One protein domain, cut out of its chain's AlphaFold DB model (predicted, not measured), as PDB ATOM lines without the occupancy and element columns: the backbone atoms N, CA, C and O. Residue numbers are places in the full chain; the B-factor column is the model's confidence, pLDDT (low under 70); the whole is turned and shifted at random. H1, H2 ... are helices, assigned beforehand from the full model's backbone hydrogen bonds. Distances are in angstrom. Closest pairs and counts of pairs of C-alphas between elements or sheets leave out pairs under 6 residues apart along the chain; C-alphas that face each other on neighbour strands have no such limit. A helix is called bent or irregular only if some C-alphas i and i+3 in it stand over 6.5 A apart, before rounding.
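AT A GLANCE: This is residues 4 to 62 of the 63 residues of an uncharacterized protein of Streptomyces luteoverticillatus (UniProt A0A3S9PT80). One long helix, H3, runs along the longest axis, and two shorter helices pack on its later part: H1 side by side with it, running the opposite way, and the short H2 crossing it at a steep tilt. The three centres make a triangle; a long link folds back from the end of H1 to H2, and the first and last printed residues come close together at one end. The printed part has 59 residues with three named helices, H1, H2 and H3 along the chain, and no named strand; its class is all helix. It is compact, with a radius of gyration of the C-alphas of 11.2 A, and elongated, spanning 32 by 20 by 17 A.

IN THESE COORDINATES: Find C-alpha 42 at (41.375, -31.615, 15.456); from there H3, residues 42 to 61, runs 28.4 A to C-alpha 61 at (47.219, -54.835, 0.182). Then go to C-alpha 4 at (50.269, -61.366, 7.094), where H1, residues 4 to 16, begins; it runs 18.2 A to C-alpha 16. H2, residues 28 to 33, is the short one, 8.6 A from first to last C-alpha. None of the three is bent or irregular.

HOW THE PARTS SIT: Begin at H3, which touches both other helices with a part of its length alone. With residues 51 to 59 it touches H1; look at Ala 8 and Ile 59, whose C-alphas are the closest of the two helices, 5.9 A apart. H1 and H3 run opposite ways at a shallow tilt of 21 degrees, and their centres are 13.5 A apart. With residues 49 to 56, H3 touches H2; here the closest C-alphas are those of Leu 28 and Ile 56, 6.6 A apart. H2 and H3 run opposite ways at a steep tilt of 47 degrees. H1 and H2 are apart, but only just, with their closest C-alphas 8.0 A from each other. In the backbones of H1, H2 and H3, every O i to N i+4 pair is within hydrogen-bond range.

THE WHOLE: Look at Arg 4 and Pro 41 for the two C-alphas farthest apart, 32.8 A, and at Arg 4 and Gly 62 for the first and last printed C-alphas, 6.8 A apart. The printed part has no cut from residue 4 to residue 62. The link from H1 to H2, with 11 residues between them, is long; that from H2 to H3, with 8, is short. The mean pLDDT of the printed part is 70.4. In the B-factor column you will find 33 residues under 70, among them residues 4 to 8 and 17 to 40.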
ATOM      1  N   ARG A   4      51.071 -62.575   6.891       58.31
ATOM      2  CA  ARG A   4      50.269 -61.366   7.094       58.31
ATOM      3  C   ARG A   4      50.324 -60.844   8.536       58.31
ATOM      4  O   ARG A   4      50.418 -59.637   8.709       58.31
ATOM      5  N   ASP A   5      50.377 -61.728   9.534       64.06
ATOM      6  CA  ASP A   5      50.486 -61.347  10.953       64.06
ATOM      7  C   ASP A   5      51.855 -60.715  11.237       64.06
ATOM      8  O   ASP A   5      51.952 -59.643  11.819       64.06
ATOM      9  N   ALA A   6      52.928 -61.334  10.730       65.94
ATOM     10  CA  ALA A   6      54.286 -60.809  10.888       65.94
ATOM     11  C   ALA A   6      54.492 -59.466  10.156       65.94
ATOM     12  O   ALA A   6      55.304 -58.642  10.578       65.94
ATOM     13  N   PHE A   7      53.769 -59.244   9.054       65.50
ATOM     14  CA  PHE A   7      53.754 -57.965   8.349       65.50
ATOM     15  C   PHE A   7      52.965 -56.901   9.123       65.50
ATOM     16  O   PHE A   7      53.455 -55.785   9.283       65.50
ATOM     17  N   ALA A   8      51.796 -57.256   9.661       69.00
ATOM     18  CA  ALA A   8      50.994 -56.375  10.505       69.00
ATOM     19  C   ALA A   8      51.754 -55.942  11.768       69.00
ATOM     20  O   ALA A   8      51.792 -54.753  12.075       69.00
ATOM     21  N   ASP A   9      52.459 -56.863  12.433       70.00
ATOM     22  CA  ASP A   9      53.316 -56.548  13.584       70.00
ATOM     23  C   ASP A   9      54.434 -55.552  13.227       70.00
ATOM     24  O   ASP A   9      54.779 -54.682  14.029       70.00
ATOM     25  N   ARG A  10      54.995 -55.650  12.014       72.31
ATOM     26  CA  ARG A  10      56.039 -54.737  11.532       72.31
ATOM     27  C   ARG A  10      55.489 -53.339  11.258       72.31
ATOM     28  O   ARG A  10      56.074 -52.365  11.718       72.31
ATOM     29  N   VAL A  11      54.361 -53.253  10.553       71.25
ATOM     30  CA  VAL A  11      53.667 -51.983  10.290       71.25
ATOM     31  C   VAL A  11      53.229 -51.333  11.606       71.25
ATOM     32  O   VAL A  11      53.409 -50.131  11.770       71.25
ATOM     33  N   ARG A  12      52.757 -52.118  12.586       69.50
ATOM     34  CA  ARG A  12      52.445 -51.624  13.935       69.50
ATOM     35  C   ARG A  12      53.673 -51.014  14.606       69.50
ATOM     36  O   ARG A  12      53.575 -49.901  15.102       69.50
ATOM     37  N   GLY A  13      54.823 -51.690  14.575       70.12
ATOM     38  CA  GLY A  13      56.073 -51.157  15.132       70.12
ATOM     39  C   GLY A  13      56.503 -49.827  14.501       70.12
ATOM     40  O   GLY A  13      56.917 -48.915  15.218       70.12
ATOM     41  N   ASP A  14      56.341 -49.689  13.184       71.38
ATOM     42  CA  ASP A  14      56.631 -48.444  12.460       71.38
ATOM     43  C   ASP A  14      55.638 -47.314  12.811       71.38
ATOM     44  O   ASP A  14      56.019 -46.140  12.813       71.38
ATOM     45  N   LEU A  15      54.378 -47.640  13.134       69.38
ATOM     46  CA  LEU A  15      53.397 -46.668  13.630       69.38
ATOM     47  C   LEU A  15      53.638 -46.280  15.088       69.38
ATOM     48  O   LEU A  15      53.596 -45.095  15.393       69.38
ATOM     49  N   THR A  16      53.934 -47.226  15.983       70.00
ATOM     50  CA  THR A  16      54.244 -46.937  17.397       70.00
ATOM     51  C   THR A  16      55.504 -46.076  17.536       70.00
ATOM     52  O   THR A  16      55.643 -45.329  18.493       70.00
ATOM     53  N   ALA A  17      56.425 -46.131  16.570       69.31
ATOM     54  CA  ALA A  17      57.574 -45.228  16.526       69.31
ATOM     55  C   ALA A  17      57.205 -43.779  16.142       69.31
ATOM     56  O   ALA A  17      57.965 -42.856  16.436       69.31
ATOM     57  N   GLN A  18      56.073 -43.580  15.461       65.69
ATOM     58  CA  GLN A  18      55.593 -42.278  14.985       65.69
ATOM     59  C   GLN A  18      54.472 -41.703  15.860       65.69
ATOM     60  O   GLN A  18      54.290 -40.488  15.893       65.69
ATOM     61  N   LEU A  19      53.744 -42.558  16.576       64.38
ATOM     62  CA  LEU A  19      52.671 -42.181  17.484       64.38
ATOM     63  C   LEU A  19      53.170 -42.180  18.938       64.38
ATOM     64  O   LEU A  19      53.850 -43.119  19.348       64.38
ATOM     65  N   PRO A  20      52.859 -41.145  19.736       62.94
ATOM     66  CA  PRO A  20      53.247 -41.096  21.146       62.94
ATOM     67  C   PRO A  20      52.526 -42.199  21.924       62.94
ATOM     68  O   PRO A  20      51.312 -42.202  21.821       62.94
ATOM     69  N   ASP A  21      53.253 -43.068  22.660       59.69
ATOM     70  CA  ASP A  21      52.880 -44.137  23.642       59.69
ATOM     71  C   ASP A  21      51.413 -44.657  23.716       59.69
ATOM     72  O   ASP A  21      50.959 -45.190  24.729       59.69
ATOM     73  N   GLU A  22      50.640 -44.515  22.650       57.91
ATOM     74  CA  GLU A  22      49.276 -44.978  22.516       57.91
ATOM     75  C   GLU A  22      49.372 -46.435  22.113       57.91
ATOM     76  O   GLU A  22      49.935 -46.782  21.072       57.91
ATOM     77  N   ASP A  23      48.851 -47.284  22.993       61.88
ATOM     78  CA  ASP A  23      48.765 -48.719  22.792       61.88
ATOM     79  C   ASP A  23      47.846 -48.980  21.589       61.88
ATOM     80  O   ASP A  23      46.623 -49.090  21.710       61.88
ATOM     81  N   LEU A  24      48.446 -49.000  20.397       62.06
ATOM     82  CA  LEU A  24      47.815 -49.485  19.180       62.06
ATOM     83  C   LEU A  24      47.534 -50.963  19.434       62.06
ATOM     84  O   LEU A  24      48.474 -51.758  19.492       62.06
ATOM     85  N   GLY A  25      46.270 -51.301  19.685       59.56
ATOM     86  CA  GLY A  25      45.856 -52.627  20.133       59.56
ATOM     87  C   GLY A  25      46.267 -53.772  19.193       59.56
ATOM     88  O   GLY A  25      46.988 -53.613  18.208       59.56
ATOM     89  N   GLN A  26      45.794 -54.983  19.498       60.69
ATOM     90  CA  GLN A  26      46.138 -56.177  18.711       60.69
ATOM     91  C   GLN A  26      45.689 -56.080  17.237       60.69
ATOM     92  O   GLN A  26      46.358 -56.669  16.392       60.69
ATOM     93  N   ASP A  27      44.682 -55.248  16.935       65.56
ATOM     94  CA  ASP A  27      44.220 -54.916  15.587       65.56
ATOM     95  C   ASP A  27      44.076 -53.395  15.399       65.56
ATOM     96  O   ASP A  27      43.515 -52.692  16.240       65.56
ATOM     97  N   LEU A  28      44.572 -52.879  14.266       66.56
ATOM     98  CA  LEU A  28      44.429 -51.465  13.881       66.56
ATOM     99  C   LEU A  28      42.963 -51.085  13.632       66.56
ATOM    100  O   LEU A  28      42.576 -49.953  13.907       66.56
ATOM    101  N   ASP A  29      42.159 -52.038  13.159       66.81
ATOM    102  CA  ASP A  29      40.718 -51.875  12.943       66.81
ATOM    103  C   ASP A  29      39.981 -51.666  14.277       66.81
ATOM    104  O   ASP A  29      39.268 -50.681  14.448       66.81
ATOM    105  N   ASP A  30      40.286 -52.493  15.284       67.50
ATOM    106  CA  ASP A  30      39.827 -52.302  16.671       67.50
ATOM    107  C   ASP A  30      40.307 -50.963  17.259       67.50
ATOM    108  O   ASP A  30      39.643 -50.356  18.102       67.50
ATOM    109  N   CYS A  31      41.482 -50.491  16.835       68.62
ATOM    110  CA  CYS A  31      42.039 -49.217  17.272       68.62
ATOM    111  C   CYS A  31      41.287 -48.015  16.678       68.62
ATOM    112  O   CYS A  31      41.121 -47.005  17.367       68.62
ATOM    113  N   LEU A  32      40.808 -48.126  15.434       67.00
ATOM    114  CA  LEU A  32      39.895 -47.155  14.825       67.00
ATOM    115  C   LEU A  32      38.499 -47.228  15.440       67.00
ATOM    116  O   LEU A  32      37.918 -46.188  15.729       67.00
ATOM    117  N   ASP A  33      37.974 -48.429  15.683       69.31
ATOM    118  CA  ASP A  33      36.638 -48.610  16.265       69.31
ATOM    119  C   ASP A  33      36.563 -48.055  17.701       69.31
ATOM    120  O   ASP A  33      35.579 -47.432  18.101       69.31
ATOM    121  N   ARG A  34      37.657 -48.183  18.465       66.50
ATOM    122  CA  ARG A  34      37.801 -47.588  19.806       66.50
ATOM    123  C   ARG A  34      38.153 -46.102  19.807       66.50
ATOM    124  O   ARG A  34      38.182 -45.503  20.886       66.50
ATOM    125  N   TYR A  35      38.434 -45.500  18.654       65.75
ATOM    126  CA  TYR A  35      38.802 -44.094  18.584       65.75
ATOM    127  C   TYR A  35      37.615 -43.195  18.949       65.75
ATOM    128  O   TYR A  35      36.559 -43.223  18.317       65.75
ATOM    129  N   VAL A  36      37.792 -42.352  19.972       65.56
ATOM    130  CA  VAL A  36      36.766 -41.389  20.394       65.56
ATOM    131  C   VAL A  36      37.034 -40.038  19.744       65.56
ATOM    132  O   VAL A  36      38.063 -39.410  19.994       65.56
ATOM    133  N   LEU A  37      36.065 -39.568  18.959       56.16
ATOM    134  CA  LEU A  37      36.107 -38.263  18.302       56.16
ATOM    135  C   LEU A  37      36.224 -37.131  19.342       56.16
ATOM    136  O   LEU A  37      35.415 -37.043  20.270       56.16
ATOM    137  N   GLY A  38      37.218 -36.257  19.194       62.16
ATOM    138  CA  GLY A  38      37.545 -35.185  20.140       62.16
ATOM    139  C   GLY A  38      38.487 -35.593  21.278       62.16
ATOM    140  O   GLY A  38      38.688 -34.804  22.202       62.16
ATOM    141  N   SER A  39      39.071 -36.794  21.226       64.94
ATOM    142  CA  SER A  39      40.137 -37.232  22.144       64.94
ATOM    143  C   SER A  39      41.465 -36.498  21.918       64.94
ATOM    144  O   SER A  39      42.280 -36.413  22.836       64.94
ATOM    145  N   LYS A  40      41.659 -35.924  20.723       63.69
ATOM    146  CA  LYS A  40      42.824 -35.119  20.341       63.69
ATOM    147  C   LYS A  40      42.400 -33.774  19.739       63.69
ATOM    148  O   LYS A  40      41.263 -33.628  19.280       63.69
ATOM    149  N   PRO A  41      43.293 -32.768  19.718       74.31
ATOM    150  CA  PRO A  41      43.100 -31.570  18.908       74.31
ATOM    151  C   PRO A  41      42.785 -31.954  17.459       74.31
ATOM    152  O   PRO A  41      43.402 -32.862  16.913       74.31
ATOM    153  N   ARG A  42      41.856 -31.247  16.805       67.12
ATOM    154  CA  ARG A  42      41.375 -31.615  15.456       67.12
ATOM    155  C   ARG A  42      42.475 -31.822  14.409       67.12
ATOM    156  O   ARG A  42      42.291 -32.644  13.522       67.12
ATOM    157  N   CYS A  43      43.579 -31.078  14.482       75.75
ATOM    158  CA  CYS A  43      44.699 -31.263  13.554       75.75
ATOM    159  C   CYS A  43      45.389 -32.620  13.764       75.75
ATOM    160  O   CYS A  43      45.665 -33.321  12.801       75.75
ATOM    161  N   GLU A  44      45.588 -33.016  15.020       72.88
ATOM    162  CA  GLU A  44      46.220 -34.285  15.399       72.88
ATOM    163  C   GLU A  44      45.279 -35.483  15.185       72.88
ATOM    164  O   GLU A  44      45.728 -36.582  14.880       72.88
ATOM    165  N   GLU A  45      43.965 -35.273  15.312       75.69
ATOM    166  CA  GLU A  45      42.927 -36.276  15.028       75.69
ATOM    167  C   GLU A  45      42.904 -36.676  13.547       75.69
ATOM    168  O   GLU A  45      42.866 -37.863  13.233       75.69
ATOM    169  N   VAL A  46      42.986 -35.704  12.634       79.38
ATOM    170  CA  VAL A  46      43.025 -35.982  11.189       79.38
ATOM    171  C   VAL A  46      44.311 -36.716  10.812       79.38
ATOM    172  O   VAL A  46      44.238 -37.751  10.156       79.38
ATOM    173  N   GLU A  47      45.466 -36.245  11.292       80.56
ATOM    174  CA  GLU A  47      46.760 -36.889  11.021       80.56
ATOM    175  C   GLU A  47      46.816 -38.329  11.558       80.56
ATOM    176  O   GLU A  47      47.307 -39.228  10.876       80.56
ATOM    177  N   TYR A  48      46.264 -38.576  12.752       78.88
ATOM    178  CA  TYR A  48      46.173 -39.917  13.334       78.88
ATOM    179  C   TYR A  48      45.294 -40.850  12.494       78.88
ATOM    180  O   TYR A  48      45.708 -41.967  12.179       78.88
ATOM    181  N   LEU A  49      44.095 -40.399  12.111       81.25
ATOM    182  CA  LEU A  49      43.162 -41.205  11.323       81.25
ATOM    183  C   LEU A  49      43.729 -41.527   9.935       81.25
ATOM    184  O   LEU A  49      43.622 -42.669   9.494       81.25
ATOM    185  N   GLU A  50      44.381 -40.569   9.273       83.88
ATOM    186  CA  GLU A  50      45.045 -40.805   7.985       83.88
ATOM    187  C   GLU A  50      46.195 -41.818   8.107       83.88
ATOM    188  O   GLU A  50      46.303 -42.725   7.279       83.88
ATOM    189  N   LEU A  51      47.020 -41.718   9.156       83.50
ATOM    190  CA  LEU A  51      48.138 -42.636   9.397       83.50
ATOM    191  C   LEU A  51      47.656 -44.073   9.650       83.50
ATOM    192  O   LEU A  51      48.202 -45.024   9.086       83.50
ATOM    193  N   VAL A  52      46.634 -44.238  10.492       81.88
ATOM    194  CA  VAL A  52      46.074 -45.553  10.830       81.88
ATOM    195  C   VAL A  52      45.348 -46.162   9.629       81.88
ATOM    196  O   VAL A  52      45.510 -47.353   9.361       81.88
ATOM    197  N   GLN A  53      44.618 -45.359   8.850       81.06
ATOM    198  CA  GLN A  53      43.959 -45.836   7.634       81.06
ATOM    199  C   GLN A  53      44.976 -46.295   6.578       81.06
ATOM    200  O   GLN A  53      44.796 -47.359   5.989       81.06
ATOM    201  N   ASP A  54      46.074 -45.557   6.377       83.81
ATOM    202  CA  ASP A  54      47.152 -45.952   5.455       83.81
ATOM    203  C   ASP A  54      47.853 -47.244   5.913       83.81
ATOM    204  O   ASP A  54      48.221 -48.093   5.095       83.81
ATOM    205  N   ALA A  55      47.993 -47.440   7.226       82.12
ATOM    206  CA  ALA A  55      48.525 -48.669   7.808       82.12
ATOM    207  C   ALA A  55      47.647 -49.888   7.491       82.12
ATOM    208  O   ALA A  55      48.155 -50.923   7.050       82.12
ATOM    209  N   ILE A  56      46.332 -49.749   7.686       80.75
ATOM    210  CA  ILE A  56      45.344 -50.788   7.374       80.75
ATOM    211  C   ILE A  56      45.374 -51.091   5.876       80.75
ATOM    212  O   ILE A  56      45.550 -52.247   5.499       80.75
ATOM    213  N   ASP A  57      45.345 -50.063   5.027       83.88
ATOM    214  CA  ASP A  57      45.416 -50.206   3.570       83.88
ATOM    215  C   ASP A  57      46.670 -50.978   3.120       83.88
ATOM    216  O   ASP A  57      46.602 -51.810   2.210       83.88
ATOM    217  N   ARG A  58      47.829 -50.746   3.750       81.06
ATOM    218  CA  ARG A  58      49.073 -51.487   3.461       81.06
ATOM    219  C   ARG A  58      48.989 -52.949   3.890       81.06
ATOM    220  O   ARG A  58      49.392 -53.830   3.128       81.06
ATOM    221  N   ILE A  59      48.447 -53.220   5.076       77.81
ATOM    222  CA  ILE A  59      48.256 -54.584   5.594       77.81
ATOM    223  C   ILE A  59      47.250 -55.354   4.733       77.81
ATOM    224  O   ILE A  59      47.472 -56.526   4.419       77.81
ATOM    225  N   GLU A  60      46.176 -54.700   4.292       79.31
ATOM    226  CA  GLU A  60      45.175 -55.289   3.408       79.31
ATOM    227  C   GLU A  60      45.714 -55.574   2.009       79.31
ATOM    228  O   GLU A  60      45.436 -56.637   1.442       79.31
ATOM    229  N   ARG A  61      46.542 -54.669   1.476       77.88
ATOM    230  CA  ARG A  61      47.219 -54.835   0.182       77.88
ATOM    231  C   ARG A  61      48.375 -55.839   0.221       77.88
ATOM    232  O   ARG A  61      48.809 -56.274  -0.846       77.88
ATOM    233  N   GLY A  62      48.840 -56.244   1.406       63.47
ATOM    234  CA  GLY A  62      49.785 -57.348   1.601       63.47
ATOM    235  C   GLY A  62      51.150 -57.148   0.935       63.47
ATOM    236  O   GLY A  62      51.748 -58.130   0.487       63.47
TER     237      GLY A  62